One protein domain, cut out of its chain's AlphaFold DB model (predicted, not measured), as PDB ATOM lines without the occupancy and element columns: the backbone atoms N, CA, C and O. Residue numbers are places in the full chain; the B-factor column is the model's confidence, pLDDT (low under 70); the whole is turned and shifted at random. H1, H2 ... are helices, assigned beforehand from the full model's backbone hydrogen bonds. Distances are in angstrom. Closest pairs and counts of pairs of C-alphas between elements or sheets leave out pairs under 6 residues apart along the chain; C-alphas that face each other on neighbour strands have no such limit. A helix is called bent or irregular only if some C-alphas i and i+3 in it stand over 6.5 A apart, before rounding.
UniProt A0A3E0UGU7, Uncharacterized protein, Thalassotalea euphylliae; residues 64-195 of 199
ATOM      1  N   TRP A  64     221.123 291.143 203.351       86.69
ATOM      2  CA  TRP A  64     219.957 290.959 204.215       86.69
ATOM      3  C   TRP A  64     218.635 290.977 203.441       86.69
ATOM      4  O   TRP A  64     217.691 290.324 203.857       86.69
ATOM      5  N   TYR A  65     218.532 291.683 202.310       85.69
ATOM      6  CA  TYR A  65     217.304 291.704 201.512       85.69
ATOM      7  C   TYR A  65     217.163 290.428 200.675       85.69
ATOM      8  O   TYR A  65     216.063 289.889 200.524       85.69
ATOM      9  N   THR A  66     218.288 289.910 200.169       85.00
ATOM     10  CA  THR A  66     218.331 288.665 199.387       85.00
ATOM     11  C   THR A  66     217.966 287.431 200.213       85.00
ATOM     12  O   THR A  66     217.391 286.486 199.685       85.00
ATOM     13  N   GLU A  67     218.206 287.471 201.525       86.69
ATOM     14  CA  GLU A  67     217.827 286.421 202.477       86.69
ATOM     15  C   GLU A  67     216.312 286.199 202.594       86.69
ATOM     16  O   GLU A  67     215.871 285.110 202.961       86.69
ATOM     17  N   PHE A  68     215.514 287.211 202.245       88.56
ATOM     18  CA  PHE A  68     214.053 287.137 202.213       88.56
ATOM     19  C   PHE A  68     213.511 286.962 200.791       88.56
ATOM     20  O   PHE A  68     212.328 287.190 200.537       88.56
ATOM     21  N   SER A  69     214.351 286.648 199.809       85.81
ATOM     22  CA  SER A  69     213.896 286.365 198.447       85.81
ATOM     23  C   SER A  69     213.521 284.897 198.293       85.81
ATOM     24  O   SER A  69     214.157 284.017 198.872       85.81
ATOM     25  N   VAL A  70     212.483 284.638 197.492       84.12
ATOM     26  CA  VAL A  70     212.170 283.279 197.033       84.12
ATOM     27  C   VAL A  70     213.411 282.741 196.313       84.12
ATOM     28  O   VAL A  70     213.969 283.478 195.495       84.12
ATOM     29  N   PRO A  71     213.883 281.520 196.631       79.81
ATOM     30  CA  PRO A  71     215.061 280.952 195.989       79.81
ATOM     31  C   PRO A  71     214.930 280.996 194.465       79.81
ATOM     32  O   PRO A  71     214.041 280.371 193.891       79.81
ATOM     33  N   SER A  72     215.810 281.754 193.816       70.56
ATOM     34  CA  SER A  72     215.881 281.838 192.358       70.56
ATOM     35  C   SER A  72     216.814 280.769 191.804       70.56
ATOM     36  O   SER A  72     217.762 280.354 192.476       70.56
ATOM     37  N   LEU A  73     216.587 280.364 190.552       64.50
ATOM     38  CA  LEU A  73     217.534 279.503 189.848       64.50
ATOM     39  C   LEU A  73     218.916 280.173 189.783       64.50
ATOM     40  O   LEU A  73     219.023 281.344 189.412       64.50
ATOM     41  N   ASP A  74     219.975 279.426 190.088       61.78
ATOM     42  CA  ASP A  74     221.336 279.867 189.794       61.78
ATOM     43  C   ASP A  74     221.598 279.731 188.286       61.78
ATOM     44  O   ASP A  74     221.882 278.654 187.755       61.78
ATOM     45  N   LEU A  75     221.469 280.858 187.588       56.16
ATOM     46  CA  LEU A  75     221.635 280.954 186.140       56.16
ATOM     47  C   LEU A  75     223.107 281.067 185.706       56.16
ATOM     48  O   LEU A  75     223.390 281.136 184.509       56.16
ATOM     49  N   THR A  76     224.072 281.047 186.630       54.88
ATOM     50  CA  THR A  76     225.497 281.084 186.253       54.88
ATOM     51  C   THR A  76     225.919 279.833 185.477       54.88
ATOM     52  O   THR A  76     226.727 279.911 184.553       54.88
ATOM     53  N   SER A  77     225.295 278.687 185.764       49.34
ATOM     54  CA  SER A  77     225.429 277.458 184.970       49.34
ATOM     55  C   SER A  77     224.528 277.444 183.725       49.34
ATOM     56  O   SER A  77     224.841 276.780 182.732       49.34
ATOM     57  N   SER A  78     223.437 278.220 183.729       51.88
ATOM     58  CA  SER A  78     222.485 278.263 182.617       51.88
ATOM     59  C   SER A  78     223.054 278.977 181.398       51.88
ATOM     60  O   SER A  78     222.711 278.609 180.287       51.88
ATOM     61  N   SER A  79     223.984 279.924 181.550       52.28
ATOM     62  CA  SER A  79     224.592 280.603 180.393       52.28
ATOM     63  C   SER A  79     225.416 279.636 179.533       52.28
ATOM     64  O   SER A  79     225.369 279.699 178.304       52.28
ATOM     65  N   ALA A  80     226.138 278.707 180.171       50.56
ATOM     66  CA  ALA A  80     226.853 277.634 179.484       50.56
ATOM     67  C   ALA A  80     225.874 276.626 178.861       50.56
ATOM     68  O   ALA A  80     226.024 276.287 177.692       50.56
ATOM     69  N   ALA A  81     224.823 276.240 179.594       54.28
ATOM     70  CA  ALA A  81     223.799 275.314 179.108       54.28
ATOM     71  C   ALA A  81     222.946 275.886 177.957       54.28
ATOM     72  O   ALA A  81     222.600 275.166 177.027       54.28
ATOM     73  N   ILE A  82     222.646 277.187 177.973       55.47
ATOM     74  CA  ILE A  82     221.946 277.912 176.904       55.47
ATOM     75  C   ILE A  82     222.841 277.992 175.670       55.47
ATOM     76  O   ILE A  82     222.370 277.784 174.556       55.47
ATOM     77  N   LYS A  83     224.140 278.257 175.849       59.84
ATOM     78  CA  LYS A  83     225.098 278.310 174.740       59.84
ATOM     79  C   LYS A  83     225.302 276.935 174.102       59.84
ATOM     80  O   LYS A  83     225.314 276.833 172.879       59.84
ATOM     81  N   GLU A  84     225.404 275.888 174.915       54.00
ATOM     82  CA  GLU A  84     225.491 274.498 174.463       54.00
ATOM     83  C   GLU A  84     224.184 274.048 173.786       54.00
ATOM     84  O   GLU A  84     224.204 273.478 172.695       54.00
ATOM     85  N   GLY A  85     223.034 274.403 174.365       58.53
ATOM     86  CA  GLY A  85     221.712 274.160 173.792       58.53
ATOM     87  C   GLY A  85     221.512 274.854 172.444       58.53
ATOM     88  O   GLY A  85     221.062 274.218 171.493       58.53
ATOM     89  N   ALA A  86     221.910 276.121 172.318       57.69
ATOM     90  CA  ALA A  86     221.835 276.879 171.069       57.69
ATOM     91  C   ALA A  86     222.764 276.308 169.985       57.69
ATOM     92  O   ALA A  86     222.358 276.181 168.830       57.69
ATOM     93  N   GLN A  87     223.985 275.901 170.353       59.00
ATOM     94  CA  GLN A  87     224.905 275.230 169.430       59.00
ATOM     95  C   GLN A  87     224.332 273.904 168.923       59.00
ATOM     96  O   GLN A  87     224.454 273.604 167.741       59.00
ATOM     97  N   LEU A  88     223.658 273.135 169.777       59.81
ATOM     98  CA  LEU A  88     223.055 271.855 169.403       59.81
ATOM     99  C   LEU A  88     221.742 271.995 168.626       59.81
ATOM    100  O   LEU A  88     221.414 271.111 167.838       59.81
ATOM    101  N   VAL A  89     220.977 273.070 168.827       61.50
ATOM    102  CA  VAL A  89     219.835 273.406 167.961       61.50
ATOM    103  C   VAL A  89     220.338 273.738 166.563       61.50
ATOM    104  O   VAL A  89     219.892 273.099 165.616       61.50
ATOM    105  N   ALA A  90     221.346 274.606 166.452       61.75
ATOM    106  CA  ALA A  90     221.972 274.917 165.171       61.75
ATOM    107  C   ALA A  90     222.549 273.658 164.499       61.75
ATOM    108  O   ALA A  90     222.336 273.435 163.311       61.75
ATOM    109  N   LEU A  91     223.203 272.782 165.269       58.53
ATOM    110  CA  LEU A  91     223.745 271.520 164.769       58.53
ATOM    111  C   LEU A  91     222.632 270.555 164.310       58.53
ATOM    112  O   LEU A  91     222.733 269.935 163.257       58.53
ATOM    113  N   SER A  92     221.538 270.459 165.069       60.22
ATOM    114  CA  SER A  92     220.356 269.652 164.735       60.22
ATOM    115  C   SER A  92     219.631 270.160 163.489       60.22
ATOM    116  O   SER A  92     219.138 269.349 162.705       60.22
ATOM    117  N   GLU A  93     219.530 271.476 163.313       63.25
ATOM    118  CA  GLU A  93     218.938 272.114 162.133       63.25
ATOM    119  C   GLU A  93     219.814 271.897 160.902       63.25
ATOM    120  O   GLU A  93     219.306 271.537 159.842       63.25
ATOM    121  N   GLN A  94     221.134 272.013 161.066       58.53
ATOM    122  CA  GLN A  94     222.110 271.768 160.011       58.53
ATOM    123  C   GLN A  94     222.082 270.303 159.547       58.53
ATOM    124  O   GLN A  94     221.944 270.038 158.356       58.53
ATOM    125  N   TYR A  95     222.074 269.340 160.474       57.69
ATOM    126  CA  TYR A  95     221.973 267.923 160.115       57.69
ATOM    127  C   TYR A  95     220.604 267.531 159.533       57.69
ATOM    128  O   TYR A  95     220.533 266.662 158.662       57.69
ATOM    129  N   SER A  96     219.512 268.171 159.974       58.22
ATOM    130  CA  SER A  96     218.173 267.933 159.408       58.22
ATOM    131  C   SER A  96     218.033 268.500 157.993       58.22
ATOM    132  O   SER A  96     217.344 267.902 157.169       58.22
ATOM    133  N   ALA A  97     218.704 269.617 157.693       59.69
ATOM    134  CA  ALA A  97     218.757 270.201 156.355       59.69
ATOM    135  C   ALA A  97     219.576 269.345 155.370       59.69
ATOM    136  O   ALA A  97     219.223 269.269 154.194       59.69
ATOM    137  N   ASP A  98     220.604 268.646 155.860       56.69
ATOM    138  CA  ASP A  98     221.467 267.774 155.053       56.69
ATOM    139  C   ASP A  98     220.876 266.365 154.810       56.69
ATOM    140  O   ASP A  98     221.476 265.550 154.114       56.69
ATOM    141  N   GLY A  99     219.688 266.052 155.347       56.19
ATOM    142  CA  GLY A  99     218.947 264.818 155.037       56.19
ATOM    143  C   GLY A  99     219.542 263.516 155.600       56.19
ATOM    144  O   GLY A  99     219.075 262.433 155.248       56.19
ATOM    145  N   HIS A 100     220.548 263.601 156.476       55.78
ATOM    146  CA  HIS A 100     221.320 262.448 156.957       55.78
ATOM    147  C   HIS A 100     220.973 261.962 158.375       55.78
ATOM    148  O   HIS A 100     221.595 261.014 158.847       55.78
ATOM    149  N   VAL A 101     219.985 262.552 159.057       60.97
ATOM    150  CA  VAL A 101     219.617 262.134 160.424       60.97
ATOM    151  C   VAL A 101     218.571 261.030 160.379       60.97
ATOM    152  O   VAL A 101     217.458 261.222 159.887       60.97
ATOM    153  N   THR A 102     218.909 259.869 160.927       64.50
ATOM    154  CA  THR A 102     217.955 258.769 161.077       64.50
ATOM    155  C   THR A 102     216.910 259.097 162.151       64.50
ATOM    156  O   THR A 102     217.165 259.847 163.094       64.50
ATOM    157  N   ALA A 103     215.719 258.497 162.066       64.75
ATOM    158  CA  ALA A 103     214.673 258.686 163.080       64.75
ATOM    159  C   ALA A 103     215.149 258.329 164.508       64.75
ATOM    160  O   ALA A 103     214.720 258.947 165.480       64.75
ATOM    161  N   ALA A 104     216.080 257.374 164.630       59.22
ATOM    162  CA  ALA A 104     216.689 256.992 165.902       59.22
ATOM    163  C   ALA A 104     217.575 258.104 166.492       59.22
ATOM    164  O   ALA A 104     217.553 258.333 167.700       59.22
ATOM    165  N   GLU A 105     218.315 258.834 165.655       61.47
ATOM    166  CA  GLU A 105     219.156 259.957 166.084       61.47
ATOM    167  C   GLU A 105     218.320 261.189 166.443       61.47
ATOM    168  O   GLU A 105     218.602 261.841 167.446       61.47
ATOM    169  N   GLN A 106     217.233 261.466 165.712       63.25
ATOM    170  CA  GLN A 106     216.265 262.499 166.113       63.25
ATOM    171  C   GLN A 106     215.662 262.200 167.490       63.25
ATOM    172  O   GLN A 106     215.557 263.089 168.338       63.25
ATOM    173  N   GLN A 107     215.309 260.938 167.736       64.12
ATOM    174  CA  GLN A 107     214.760 260.512 169.017       64.12
ATOM    175  C   GLN A 107     215.810 260.582 170.135       64.12
ATOM    176  O   GLN A 107     215.494 261.047 171.226       64.12
ATOM    177  N   ALA A 108     217.069 260.226 169.860       60.50
ATOM    178  CA  ALA A 108     218.171 260.357 170.814       60.50
ATOM    179  C   ALA A 108     218.460 261.823 171.180       60.50
ATOM    180  O   ALA A 108     218.622 262.136 172.359       60.50
ATOM    181  N   ILE A 109     218.456 262.736 170.202       64.06
ATOM    182  CA  ILE A 109     218.624 264.181 170.429       64.06
ATOM    183  C   ILE A 109     217.467 264.731 171.276       64.06
ATOM    184  O   ILE A 109     217.699 265.473 172.232       64.06
ATOM    185  N   ALA A 110     216.224 264.341 170.976       62.59
ATOM    186  CA  ALA A 110     215.054 264.746 171.756       62.59
ATOM    187  C   ALA A 110     215.094 264.199 173.197       62.59
ATOM    188  O   ALA A 110     214.851 264.942 174.152       62.59
ATOM    189  N   SER A 111     215.463 262.928 173.378       61.25
ATOM    190  CA  SER A 111     215.632 262.317 174.700       61.25
ATOM    191  C   SER A 111     216.754 262.976 175.503       61.25
ATOM    192  O   SER A 111     216.582 263.233 176.692       61.25
ATOM    193  N   TYR A 112     217.874 263.324 174.865       59.88
ATOM    194  CA  TYR A 112     218.998 263.971 175.537       59.88
ATOM    195  C   TYR A 112     218.663 265.403 175.984       59.88
ATOM    196  O   TYR A 112     218.986 265.792 177.107       59.88
ATOM    197  N   ARG A 113     217.913 266.166 175.174       59.06
ATOM    198  CA  ARG A 113     217.395 267.498 175.554       59.06
ATOM    199  C   ARG A 113     216.495 267.451 176.793       59.06
ATOM    200  O   ARG A 113     216.558 268.360 177.621       59.06
ATOM    201  N   HIS A 114     215.715 266.382 176.952       56.53
ATOM    202  CA  HIS A 114     214.915 266.129 178.156       56.53
ATOM    203  C   HIS A 114     215.749 265.743 179.388       56.53
ATOM    204  O   HIS A 114     215.235 265.760 180.509       56.53
ATOM    205  N   HIS A 115     217.006 265.337 179.209       57.28
ATOM    206  CA  HIS A 115     217.883 264.864 180.286       57.28
ATOM    207  C   HIS A 115     218.972 265.876 180.665       57.28
ATOM    208  O   HIS A 115     219.727 265.635 181.603       57.28
ATOM    209  N   MET A 116     219.028 267.032 179.995       65.00
ATOM    210  CA  MET A 116     219.877 268.139 180.424       65.00
ATOM    211  C   MET A 116     219.405 268.665 181.783       65.00
ATOM    212  O   MET A 116     218.279 269.144 181.929       65.00
ATOM    213  N   SER A 117     220.292 268.602 182.775       64.88
ATOM    214  CA  SER A 117     220.026 269.013 184.158       64.88
ATOM    215  C   SER A 117     219.549 270.464 184.263       64.88
ATOM    216  O   SER A 117     218.632 270.745 185.028       64.88
ATOM    217  N   ALA A 118     220.101 271.367 183.448       63.94
ATOM    218  CA  ALA A 118     219.690 272.770 183.403       63.94
ATOM    219  C   ALA A 118     218.226 272.942 182.955       63.94
ATOM    220  O   ALA A 118     217.479 273.703 183.566       63.94
ATOM    221  N   ASN A 119     217.784 272.184 181.945       65.31
ATOM    222  CA  ASN A 119     216.391 272.213 181.489       65.31
ATOM    223  C   ASN A 119     215.450 271.629 182.545       65.31
ATOM    224  O   ASN A 119     214.363 272.154 182.756       65.31
ATOM    225  N   GLN A 120     215.867 270.568 183.239       67.62
ATOM    226  CA  GLN A 120     215.077 269.988 184.328       67.62
ATOM    227  C   GLN A 120     214.937 270.948 185.514       67.62
ATOM    228  O   GLN A 120     213.855 271.052 186.083       67.62
ATOM    229  N   GLN A 121     215.999 271.676 185.861       70.75
ATOM    230  CA  GLN A 121     215.959 272.705 186.900       70.75
ATOM    231  C   GLN A 121     215.040 273.865 186.511       70.75
ATOM    232  O   GLN A 121     214.232 274.295 187.332       70.75
ATOM    233  N   LEU A 122     215.115 274.329 185.260       70.56
ATOM    234  CA  LEU A 122     214.247 275.388 184.746       70.56
ATOM    235  C   LEU A 122     212.773 274.958 184.758       70.56
ATOM    236  O   LEU A 122     211.938 275.665 185.310       70.56
ATOM    237  N   LEU A 123     212.467 273.755 184.263       71.25
ATOM    238  CA  LEU A 123     211.114 273.192 184.303       71.25
ATOM    239  C   LEU A 123     210.593 273.028 185.738       71.25
ATOM    240  O   LEU A 123     209.440 273.354 186.013       71.25
ATOM    241  N   ALA A 124     211.429 272.544 186.659       74.88
ATOM    242  CA  ALA A 124     211.053 272.400 188.062       74.88
ATOM    243  C   ALA A 124     210.765 273.758 188.720       74.88
ATOM    244  O   ALA A 124     209.826 273.873 189.506       74.88
ATOM    245  N   HIS A 125     211.536 274.791 188.380       78.19
ATOM    246  CA  HIS A 125     211.320 276.152 188.861       78.19
ATOM    247  C   HIS A 125     210.052 276.785 188.278       78.19
ATOM    248  O   HIS A 125     209.275 277.385 189.017       78.19
ATOM    249  N   ASP A 126     209.785 276.599 186.986       77.12
ATOM    250  CA  ASP A 126     208.550 277.080 186.363       77.12
ATOM    251  C   ASP A 126     207.323 276.392 186.965       77.12
ATOM    252  O   ASP A 126     206.332 277.046 187.292       77.12
ATOM    253  N   GLN A 127     207.407 275.080 187.190       81.31
ATOM    254  CA  GLN A 127     206.352 274.327 187.856       81.31
ATOM    255  C   GLN A 127     206.157 274.781 189.308       81.31
ATOM    256  O   GLN A 127     205.017 274.896 189.765       81.31
ATOM    257  N   PHE A 128     207.241 275.066 190.031       86.19
ATOM    258  CA  PHE A 128     207.180 275.630 191.376       86.19
ATOM    259  C   PHE A 128     206.466 276.987 191.373       86.19
ATOM    260  O   PHE A 128     205.511 277.164 192.128       86.19
ATOM    261  N   ASN A 129     206.847 277.905 190.481       82.31
ATOM    262  CA  ASN A 129     206.219 279.222 190.376       82.31
ATOM    263  C   ASN A 129     204.738 279.120 190.016       82.31
ATOM    264  O   ASN A 129     203.917 279.763 190.655       82.31
ATOM    265  N   GLN A 130     204.370 278.259 189.065       84.62
ATOM    266  CA  GLN A 130     202.963 278.032 188.720       84.62
ATOM    267  C   GLN A 130     202.163 277.466 189.896       84.62
ATOM    268  O   GLN A 130     201.041 277.898 190.150       84.62
ATOM    269  N   THR A 131     202.742 276.515 190.633       90.06
ATOM    270  CA  THR A 131     202.079 275.872 191.779       90.06
ATOM    271  C   THR A 131     201.923 276.833 192.957       90.06
ATOM    272  O   THR A 131     200.936 276.757 193.687       90.06
ATOM    273  N   HIS A 132     202.883 277.742 193.138       90.94
ATOM    274  CA  HIS A 132     202.963 278.631 194.293       90.94
ATOM    275  C   HIS A 132     202.725 280.108 193.962       90.94
ATOM    276  O   HIS A 132     203.011 280.963 194.798       90.94
ATOM    277  N   GLN A 133     202.182 280.429 192.782       91.31
ATOM    278  CA  GLN A 133     202.041 281.810 192.308       91.31
ATOM    279  C   GLN A 133     201.296 282.687 193.316       91.31
ATOM    280  O   GLN A 133     201.769 283.759 193.675       91.31
ATOM    281  N   GLN A 134     200.177 282.195 193.851       92.81
ATOM    282  CA  GLN A 134     199.396 282.934 194.840       92.81
ATOM    283  C   GLN A 134     200.202 283.211 196.120       92.81
ATOM    284  O   GLN A 134     200.134 284.305 196.674       92.81
ATOM    285  N   GLN A 135     200.969 282.228 196.598       93.12
ATOM    286  CA  GLN A 135     201.827 282.377 197.772       93.12
ATOM    287  C   GLN A 135     202.978 283.349 197.503       93.12
ATOM    288  O   GLN A 135     203.342 284.106 198.399       93.12
ATOM    289  N   ILE A 136     203.533 283.345 196.290       91.69
ATOM    290  CA  ILE A 136     204.576 284.280 195.853       91.69
ATOM    291  C   ILE A 136     204.026 285.708 195.821       91.69
ATOM    292  O   ILE A 136     204.667 286.608 196.366       91.69
ATOM    293  N   ASP A 137     202.840 285.917 195.249       91.81
ATOM    294  CA  ASP A 137     202.198 287.234 195.171       91.81
ATOM    295  C   ASP A 137     201.888 287.775 196.572       91.81
ATOM    296  O   ASP A 137     202.239 288.908 196.910       91.81
ATOM    297  N   GLU A 138     201.304 286.935 197.428       94.12
ATOM    298  CA  GLU A 138     200.987 287.286 198.811       94.12
ATOM    299  C   GLU A 138     202.252 287.594 199.624       94.12
ATOM    300  O   GLU A 138     202.315 288.589 200.347       94.12
ATOM    301  N   TYR A 139     203.295 286.775 199.477       94.00
ATOM    302  CA  TYR A 139     204.573 287.004 200.141       94.00
ATOM    303  C   TYR A 139     205.245 288.294 199.653       94.00
ATOM    304  O   TYR A 139     205.818 289.037 200.452       94.00
ATOM    305  N   THR A 140     205.135 288.596 198.359       91.44
ATOM    306  CA  THR A 140     205.669 289.821 197.756       91.44
ATOM    307  C   THR A 140     204.963 291.062 198.292       91.44
ATOM    308  O   THR A 140     205.644 292.019 198.661       91.44
ATOM    309  N   ALA A 141     203.634 291.035 198.411       93.06
ATOM    310  CA  ALA A 141     202.871 292.129 199.009       93.06
ATOM    311  C   ALA A 141     203.305 292.382 200.463       93.06
ATOM    312  O   ALA A 141     203.651 293.505 200.823       93.06
ATOM    313  N   ILE A 142     203.423 291.321 201.269       94.00
ATOM    314  CA  ILE A 142     203.881 291.437 202.661       94.00
ATOM    315  C   ILE A 142     205.299 292.019 202.744       94.00
ATOM    316  O   ILE A 142     205.573 292.851 203.607       94.00
ATOM    317  N   LYS A 143     206.209 291.618 201.847       92.00
ATOM    318  CA  LYS A 143     207.560 292.195 201.782       92.00
ATOM    319  C   LYS A 143     207.537 293.686 201.453       92.00
ATOM    320  O   LYS A 143     208.316 294.439 202.031       92.00
ATOM    321  N   GLN A 144     206.685 294.117 200.526       91.00
ATOM    322  CA  GLN A 144     206.561 295.531 200.167       91.00
ATOM    323  C   GLN A 144     206.038 296.354 201.349       91.00
ATOM    324  O   GLN A 144     206.641 297.372 201.690       91.00
ATOM    325  N   ASP A 145     205.005 295.862 202.033       91.88
ATOM    326  CA  ASP A 145     204.454 296.505 203.228       91.88
ATOM    327  C   ASP A 145     205.488 296.579 204.359       91.88
ATOM    328  O   ASP A 145     205.663 297.626 204.988       91.88
ATOM    329  N   ALA A 146     206.235 295.494 204.590       92.50
ATOM    330  CA  ALA A 146     207.299 295.456 205.588       92.50
ATOM    331  C   ALA A 146     208.426 296.451 205.270       92.50
ATOM    332  O   ALA A 146     208.946 297.105 206.172       92.50
ATOM    333  N   MET A 147     208.785 296.601 203.992       90.56
ATOM    334  CA  MET A 147     209.779 297.576 203.545       90.56
ATOM    335  C   MET A 147     209.298 299.015 203.758       90.56
ATOM    336  O   MET A 147     210.052 299.841 204.271       90.56
ATOM    337  N   ALA A 148     208.049 299.318 203.399       89.75
ATOM    338  CA  ALA A 148     207.459 300.638 203.610       89.75
ATOM    339  C   ALA A 148     207.389 300.990 205.106       89.75
ATOM    340  O   ALA A 148     207.762 302.091 205.511       89.75
ATOM    341  N   ALA A 149     206.992 300.033 205.950       90.75
ATOM    342  CA  ALA A 149     206.966 300.209 207.399       90.75
ATOM    343  C   ALA A 149     208.374 300.409 207.994       90.75
ATOM    344  O   ALA A 149     208.561 301.283 208.839       90.75
ATOM    345  N   ALA A 150     209.374 299.657 207.523       90.81
ATOM    346  CA  ALA A 150     210.762 299.811 207.960       90.81
ATOM    347  C   ALA A 150     211.338 301.189 207.585       90.81
ATOM    348  O   ALA A 150     211.999 301.825 208.407       90.81
ATOM    349  N   LYS A 151     211.049 301.689 206.375       88.31
ATOM    350  CA  LYS A 151     211.451 303.037 205.938       88.31
ATOM    351  C   LYS A 151     210.781 304.122 206.767       88.31
ATOM    352  O   LYS A 151     211.468 305.007 207.272       88.31
ATOM    353  N   ALA A 152     209.471 304.006 206.979       88.88
ATOM    354  CA  ALA A 152     208.717 304.939 207.809       88.88
ATOM    355  C   ALA A 152     209.263 305.000 209.246       88.88
ATOM    356  O   ALA A 152     209.409 306.089 209.798       88.88
ATOM    357  N   ALA A 153     209.639 303.856 209.832       88.62
ATOM    358  CA  ALA A 153     210.232 303.790 211.170       88.62
ATOM    359  C   ALA A 153     211.590 304.510 211.277       88.62
ATOM    360  O   ALA A 153     211.959 304.969 212.357       88.62
ATOM    361  N   LEU A 154     212.321 304.625 210.167       86.81
ATOM    362  CA  LEU A 154     213.614 305.310 210.084       86.81
ATOM    363  C   LEU A 154     213.511 306.733 209.513       86.81
ATOM    364  O   LEU A 154     214.534 307.393 209.347       86.81
ATOM    365  N   GLY A 155     212.301 307.215 209.213       84.25
ATOM    366  CA  GLY A 155     212.087 308.523 208.590       84.25
ATOM    367  C   GLY A 155     212.655 308.628 207.169       84.25
ATOM    368  O   GLY A 155     212.999 309.724 206.733       84.25
ATOM    369  N   LEU A 156     212.790 307.499 206.468       82.62
ATOM    370  CA  LEU A 156     213.269 307.441 205.089       82.62
ATOM    371  C   LEU A 156     212.109 307.617 204.109       82.62
ATOM    372  O   LEU A 156     210.983 307.195 204.376       82.62
ATOM    373  N   ASP A 157     212.406 308.215 202.959       76.81
ATOM    374  CA  ASP A 157     211.424 308.406 201.897       76.81
ATOM    375  C   ASP A 157     211.034 307.069 201.243       76.81
ATOM    376  O   ASP A 157     211.864 306.172 201.055       76.81
ATOM    377  N   ASN A 158     209.759 306.935 200.881       68.00
ATOM    378  CA  ASN A 158     209.214 305.715 200.287       68.00
ATOM    379  C   ASN A 158     209.476 305.616 198.778       68.00
ATOM    380  O   ASN A 158     209.394 304.514 198.231       68.00
ATOM    381  N   ASP A 159     209.846 306.722 198.126       63.19
ATOM    382  CA  ASP A 159     209.988 306.807 196.667       63.19
ATOM    383  C   ASP A 159     211.165 305.988 196.104       63.19
ATOM    384  O   ASP A 159     211.163 305.584 194.941       63.19
ATOM    385  N   SER A 160     212.165 305.667 196.931       59.25
ATOM    386  CA  SER A 160     213.288 304.808 196.528       59.25
ATOM    387  C   SER A 160     212.965 303.351 196.831       59.25
ATOM    388  O   SER A 160     212.902 302.987 197.999       59.25
ATOM    389  N   PHE A 161     212.777 302.492 195.822       56.50
ATOM    390  CA  PHE A 161     212.320 301.104 196.017       56.50
ATOM    391  C   PHE A 161     213.220 300.299 196.983       56.50
ATOM    392  O   PHE A 161     212.691 299.659 197.895       56.50
ATOM    393  N   LEU A 162     214.554 300.408 196.885       66.31
ATOM    394  CA  LEU A 162     215.517 299.716 197.760       66.31
ATOM    395  C   LEU A 162     216.770 300.568 198.028       66.31
ATOM    396  O   LEU A 162     217.256 301.211 197.096       66.31
ATOM    397  N   PRO A 163     217.325 300.558 199.258       65.12
ATOM    398  CA  PRO A 163     218.621 301.175 199.515       65.12
ATOM    399  C   PRO A 163     219.735 300.372 198.839       65.12
ATOM    400  O   PRO A 163     219.709 299.138 198.808       65.12
ATOM    401  N   SER A 164     220.744 301.073 198.327       66.94
ATOM    402  CA  SER A 164     221.967 300.419 197.858       66.94
ATOM    403  C   SER A 164     222.707 299.748 199.023       66.94
ATOM    404  O   SER A 164     222.541 300.133 200.186       66.94
ATOM    405  N   LEU A 165     223.588 298.790 198.725       66.38
ATOM    406  CA  LEU A 165     224.518 298.225 199.714       66.38
ATOM    407  C   LEU A 165     225.317 299.308 200.471       66.38
ATOM    408  O   LEU A 165     225.691 299.104 201.622       66.38
ATOM    409  N   HIS A 166     225.559 300.455 199.833       68.81
ATOM    410  CA  HIS A 166     226.347 301.561 200.372       68.81
ATOM    411  C   HIS A 166     225.517 302.623 201.108       68.81
ATOM    412  O   HIS A 166     226.078 303.623 201.556       68.81
ATOM    413  N   ASP A 167     224.201 302.436 201.243       74.94
ATOM    414  CA  ASP A 167     223.363 303.352 202.016       74.94
ATOM    415  C   ASP A 167     223.743 303.270 203.509       74.94
ATOM    416  O   ASP A 167     223.728 302.171 204.080       74.94
ATOM    417  N   PRO A 168     224.064 304.397 204.174       78.50
ATOM    418  CA  PRO A 168     224.401 304.409 205.599       78.50
ATOM    419  C   PRO A 168     223.282 303.849 206.490       78.50
ATOM    420  O   PRO A 168     223.557 303.354 207.581       78.50
ATOM    421  N   ASN A 169     222.031 303.875 206.023       83.50
ATOM    422  CA  ASN A 169     220.876 303.336 206.732       83.50
ATOM    423  C   ASN A 169     220.571 301.874 206.375       83.50
ATOM    424  O   ASN A 169     219.663 301.295 206.967       83.50
ATOM    425  N   SER A 170     221.310 301.250 205.447       84.50
ATOM    426  CA  SER A 170     221.027 299.895 204.946       84.50
ATOM    427  C   SER A 170     220.959 298.851 206.062       84.50
ATOM    428  O   SER A 170     220.032 298.043 206.096       84.50
ATOM    429  N   ALA A 171     221.898 298.890 207.014       86.81
ATOM    430  CA  ALA A 171     221.923 297.950 208.134       86.81
ATOM    431  C   ALA A 171     220.724 298.145 209.080       86.81
ATOM    432  O   ALA A 171     220.050 297.180 209.432       86.81
ATOM    433  N   ALA A 172     220.424 299.395 209.448       89.06
ATOM    434  CA  ALA A 172     219.288 299.713 210.310       89.06
ATOM    435  C   ALA A 172     217.950 299.362 209.640       89.06
ATOM    436  O   ALA A 172     217.052 298.834 210.297       89.06
ATOM    437  N   LEU A 173     217.828 299.605 208.331       89.50
ATOM    438  CA  LEU A 173     216.650 299.221 207.559       89.50
ATOM    439  C   LEU A 173     216.492 297.702 207.512       89.50
ATOM    440  O   LEU A 173     215.382 297.208 207.696       89.50
ATOM    441  N   GLY A 174     217.591 296.970 207.319       89.56
ATOM    442  CA  GLY A 174     217.594 295.511 207.321       89.56
ATOM    443  C   GLY A 174     217.107 294.908 208.639       89.56
ATOM    444  O   GLY A 174     216.271 294.007 208.617       89.56
ATOM    445  N   GLU A 175     217.551 295.442 209.780       92.25
ATOM    446  CA  GLU A 175     217.089 295.001 211.105       92.25
ATOM    447  C   GLU A 175     215.590 295.261 211.312       92.25
ATOM    448  O   GLU A 175     214.856 294.367 211.740       92.25
ATOM    449  N   GLN A 176     215.103 296.453 210.944       92.00
ATOM    450  CA  GLN A 176     213.676 296.782 211.043       92.00
ATOM    451  C   GLN A 176     212.828 295.895 210.127       92.00
ATOM    452  O   GLN A 176     211.816 295.335 210.548       92.00
ATOM    453  N   PHE A 177     213.270 295.710 208.885       92.75
ATOM    454  CA  PHE A 177     212.616 294.833 207.927       92.75
ATOM    455  C   PHE A 177     212.551 293.387 208.436       92.75
ATOM    456  O   PHE A 177     211.476 292.784 208.437       92.75
ATOM    457  N   LYS A 178     213.670 292.845 208.935       93.69
ATOM    458  CA  LYS A 178     213.746 291.498 209.522       93.69
ATOM    459  C   LYS A 178     212.796 291.354 210.706       93.69
ATOM    460  O   LYS A 178     212.052 290.375 210.762       93.69
ATOM    461  N   ALA A 179     212.769 292.328 211.614       94.56
ATOM    462  CA  ALA A 179     211.865 292.319 212.759       94.56
ATOM    463  C   ALA A 179     210.390 292.279 212.326       94.56
ATOM    464  O   ALA A 179     209.629 291.452 212.827       94.56
ATOM    465  N   ILE A 180     209.993 293.106 211.352       94.44
ATOM    466  CA  ILE A 180     208.614 293.154 210.840       94.44
ATOM    467  C   ILE A 180     208.240 291.844 210.133       94.44
ATOM    468  O   ILE A 180     207.171 291.283 210.385       94.44
ATOM    469  N   MET A 181     209.130 291.319 209.286       94.56
ATOM    470  CA  MET A 181     208.913 290.061 208.567       94.56
ATOM    471  C   MET A 181     208.761 288.869 209.518       94.56
ATOM    472  O   MET A 181     207.880 288.036 209.318       94.56
ATOM    473  N   LEU A 182     209.584 288.785 210.566       93.94
ATOM    474  CA  LEU A 182     209.522 287.693 211.544       93.94
ATOM    475  C   LEU A 182     208.361 287.842 212.537       93.94
ATOM    476  O   LEU A 182     207.867 286.838 213.047       93.94
ATOM    477  N   ALA A 183     207.892 289.067 212.783       94.75
ATOM    478  CA  ALA A 183     206.714 289.322 213.609       94.75
ATOM    479  C   ALA A 183     205.392 288.997 212.891       94.75
ATOM    480  O   ALA A 183     204.373 288.829 213.559       94.75
ATOM    481  N   ASN A 184     205.387 288.894 211.557       94.62
ATOM    482  CA  ASN A 184     204.204 288.550 210.772       94.62
ATOM    483  C   ASN A 184     204.059 287.013 210.632       94.62
ATOM    484  O   ASN A 184     204.793 286.392 209.855       94.62
ATOM    485  N   PRO A 185     203.081 286.361 211.300       94.31
ATOM    486  CA  PRO A 185     202.949 284.897 211.279       94.31
ATOM    487  C   PRO A 185     202.670 284.334 209.881       94.31
ATOM    488  O   PRO A 185     203.068 283.212 209.543       94.31
ATOM    489  N   LYS A 186     201.987 285.121 209.044       94.50
ATOM    490  CA  LYS A 186     201.685 284.754 207.665       94.50
ATOM    491  C   LYS A 186     202.943 284.797 206.802       94.50
ATOM    492  O   LYS A 186     203.170 283.855 206.044       94.50
ATOM    493  N   ALA A 187     203.796 285.805 206.983       93.19
ATOM    494  CA  ALA A 187     205.101 285.870 206.326       93.19
ATOM    495  C   ALA A 187     205.962 284.649 206.676       93.19
ATOM    496  O   ALA A 187     206.504 284.011 205.781       93.19
ATOM    497  N   VAL A 188     206.026 284.270 207.958       93.94
ATOM    498  CA  VAL A 188     206.775 283.086 208.422       93.94
ATOM    499  C   VAL A 188     206.257 281.796 207.785       93.94
ATOM    500  O   VAL A 188     207.039 280.965 207.323       93.94
ATOM    501  N   THR A 189     204.937 281.641 207.696       94.06
ATOM    502  CA  THR A 189     204.319 280.481 207.033       94.06
ATOM    503  C   THR A 189     204.679 280.421 205.546       94.06
ATOM    504  O   THR A 189     205.026 279.356 205.026       94.06
ATOM    505  N   LEU A 190     204.632 281.564 204.858       93.25
ATOM    506  CA  LEU A 190     204.969 281.659 203.438       93.25
ATOM    507  C   LEU A 190     206.466 281.437 203.191       93.25
ATOM    508  O   LEU A 190     206.801 280.730 202.251       93.25
ATOM    509  N   MET A 191     207.354 281.919 204.066       92.38
ATOM    510  CA  MET A 191     208.795 281.639 203.984       92.38
ATOM    511  C   MET A 191     209.082 280.137 204.023       92.38
ATOM    512  O   MET A 191     209.796 279.625 203.163       92.38
ATOM    513  N   ASN A 192     208.453 279.414 204.952       91.69
ATOM    514  CA  ASN A 192     208.589 277.961 205.038       91.69
ATOM    515  C   ASN A 192     208.051 277.251 203.786       91.69
ATOM    516  O   ASN A 192     208.676 276.311 203.301       91.69
ATOM    517  N   THR A 193     206.917 277.712 203.256       90.00
ATOM    518  CA  THR A 193     206.295 277.136 202.049       90.00
ATOM    519  C   THR A 193     207.151 277.377 200.806       90.00
ATOM    520  O   THR A 193     207.302 276.486 199.977       90.00
ATOM    521  N   LEU A 194     207.732 278.572 200.691       90.06
ATOM    522  CA  LEU A 194     208.491 279.012 199.523       90.06
ATOM    523  C   LEU A 194     209.988 278.669 199.601       90.06
ATOM    524  O   LEU A 194     210.737 278.980 198.682       90.06
ATOM    525  N   GLY A 195     210.445 278.053 200.695       87.62
ATOM    526  CA  GLY A 195     211.852 277.699 200.891       87.62
ATOM    527  C   GLY A 195     212.768 278.888 201.204       87.62
ATOM    528  O   GLY A 195     213.987 278.762 201.077       87.62
TER     529      GLY A 195
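Overview. This is residues 64 to 195 of the 199 residues of an uncharacterized protein of Thalassotalea euphylliae (UniProt A0A3E0UGU7). An extended rod of helices has H1 and H2 as a loose arm at one end, while H3b, H4 and H5 pack into a head at the other; H3a leads between them. The 132 printed residues, all helix in class, have five named helices, H1 to H5, and no named strand. The radius of gyration of the C-alphas is 22.3 A, the spans 70 by 31 by 19 A.

Arrangement. H1, residues 78 to 97, is near H2, residues 103 to 113. H3, residues 117 to 153, assigned as one helix by its hydrogen bonds, is bent, with C-alphas 131 and 134 8.2 A apart; its arms, H3a to residue 131 and H3b from 134, are about perpendicular at 79 degrees. H3b touches H4, residues 170 to 183, closest at the C-alphas of Ala 150 and Gln 176, 5.2 A. In each helix or arm every O i to N i+4 pair is within hydrogen-bond range.

Along the chain. H1 begins at C-alpha 78 (222.485, 278.263, 182.617) and spans 27.7 A; H3b spans 28.6 A. H5, residues 185 to 194, ends at (208.491, 279.012, 199.523).

Size, cuts and confidence. The printed part has no cut. H3 to H4 is a long link. Residues 73 to 120 and 158 to 166 have pLDDT under 70.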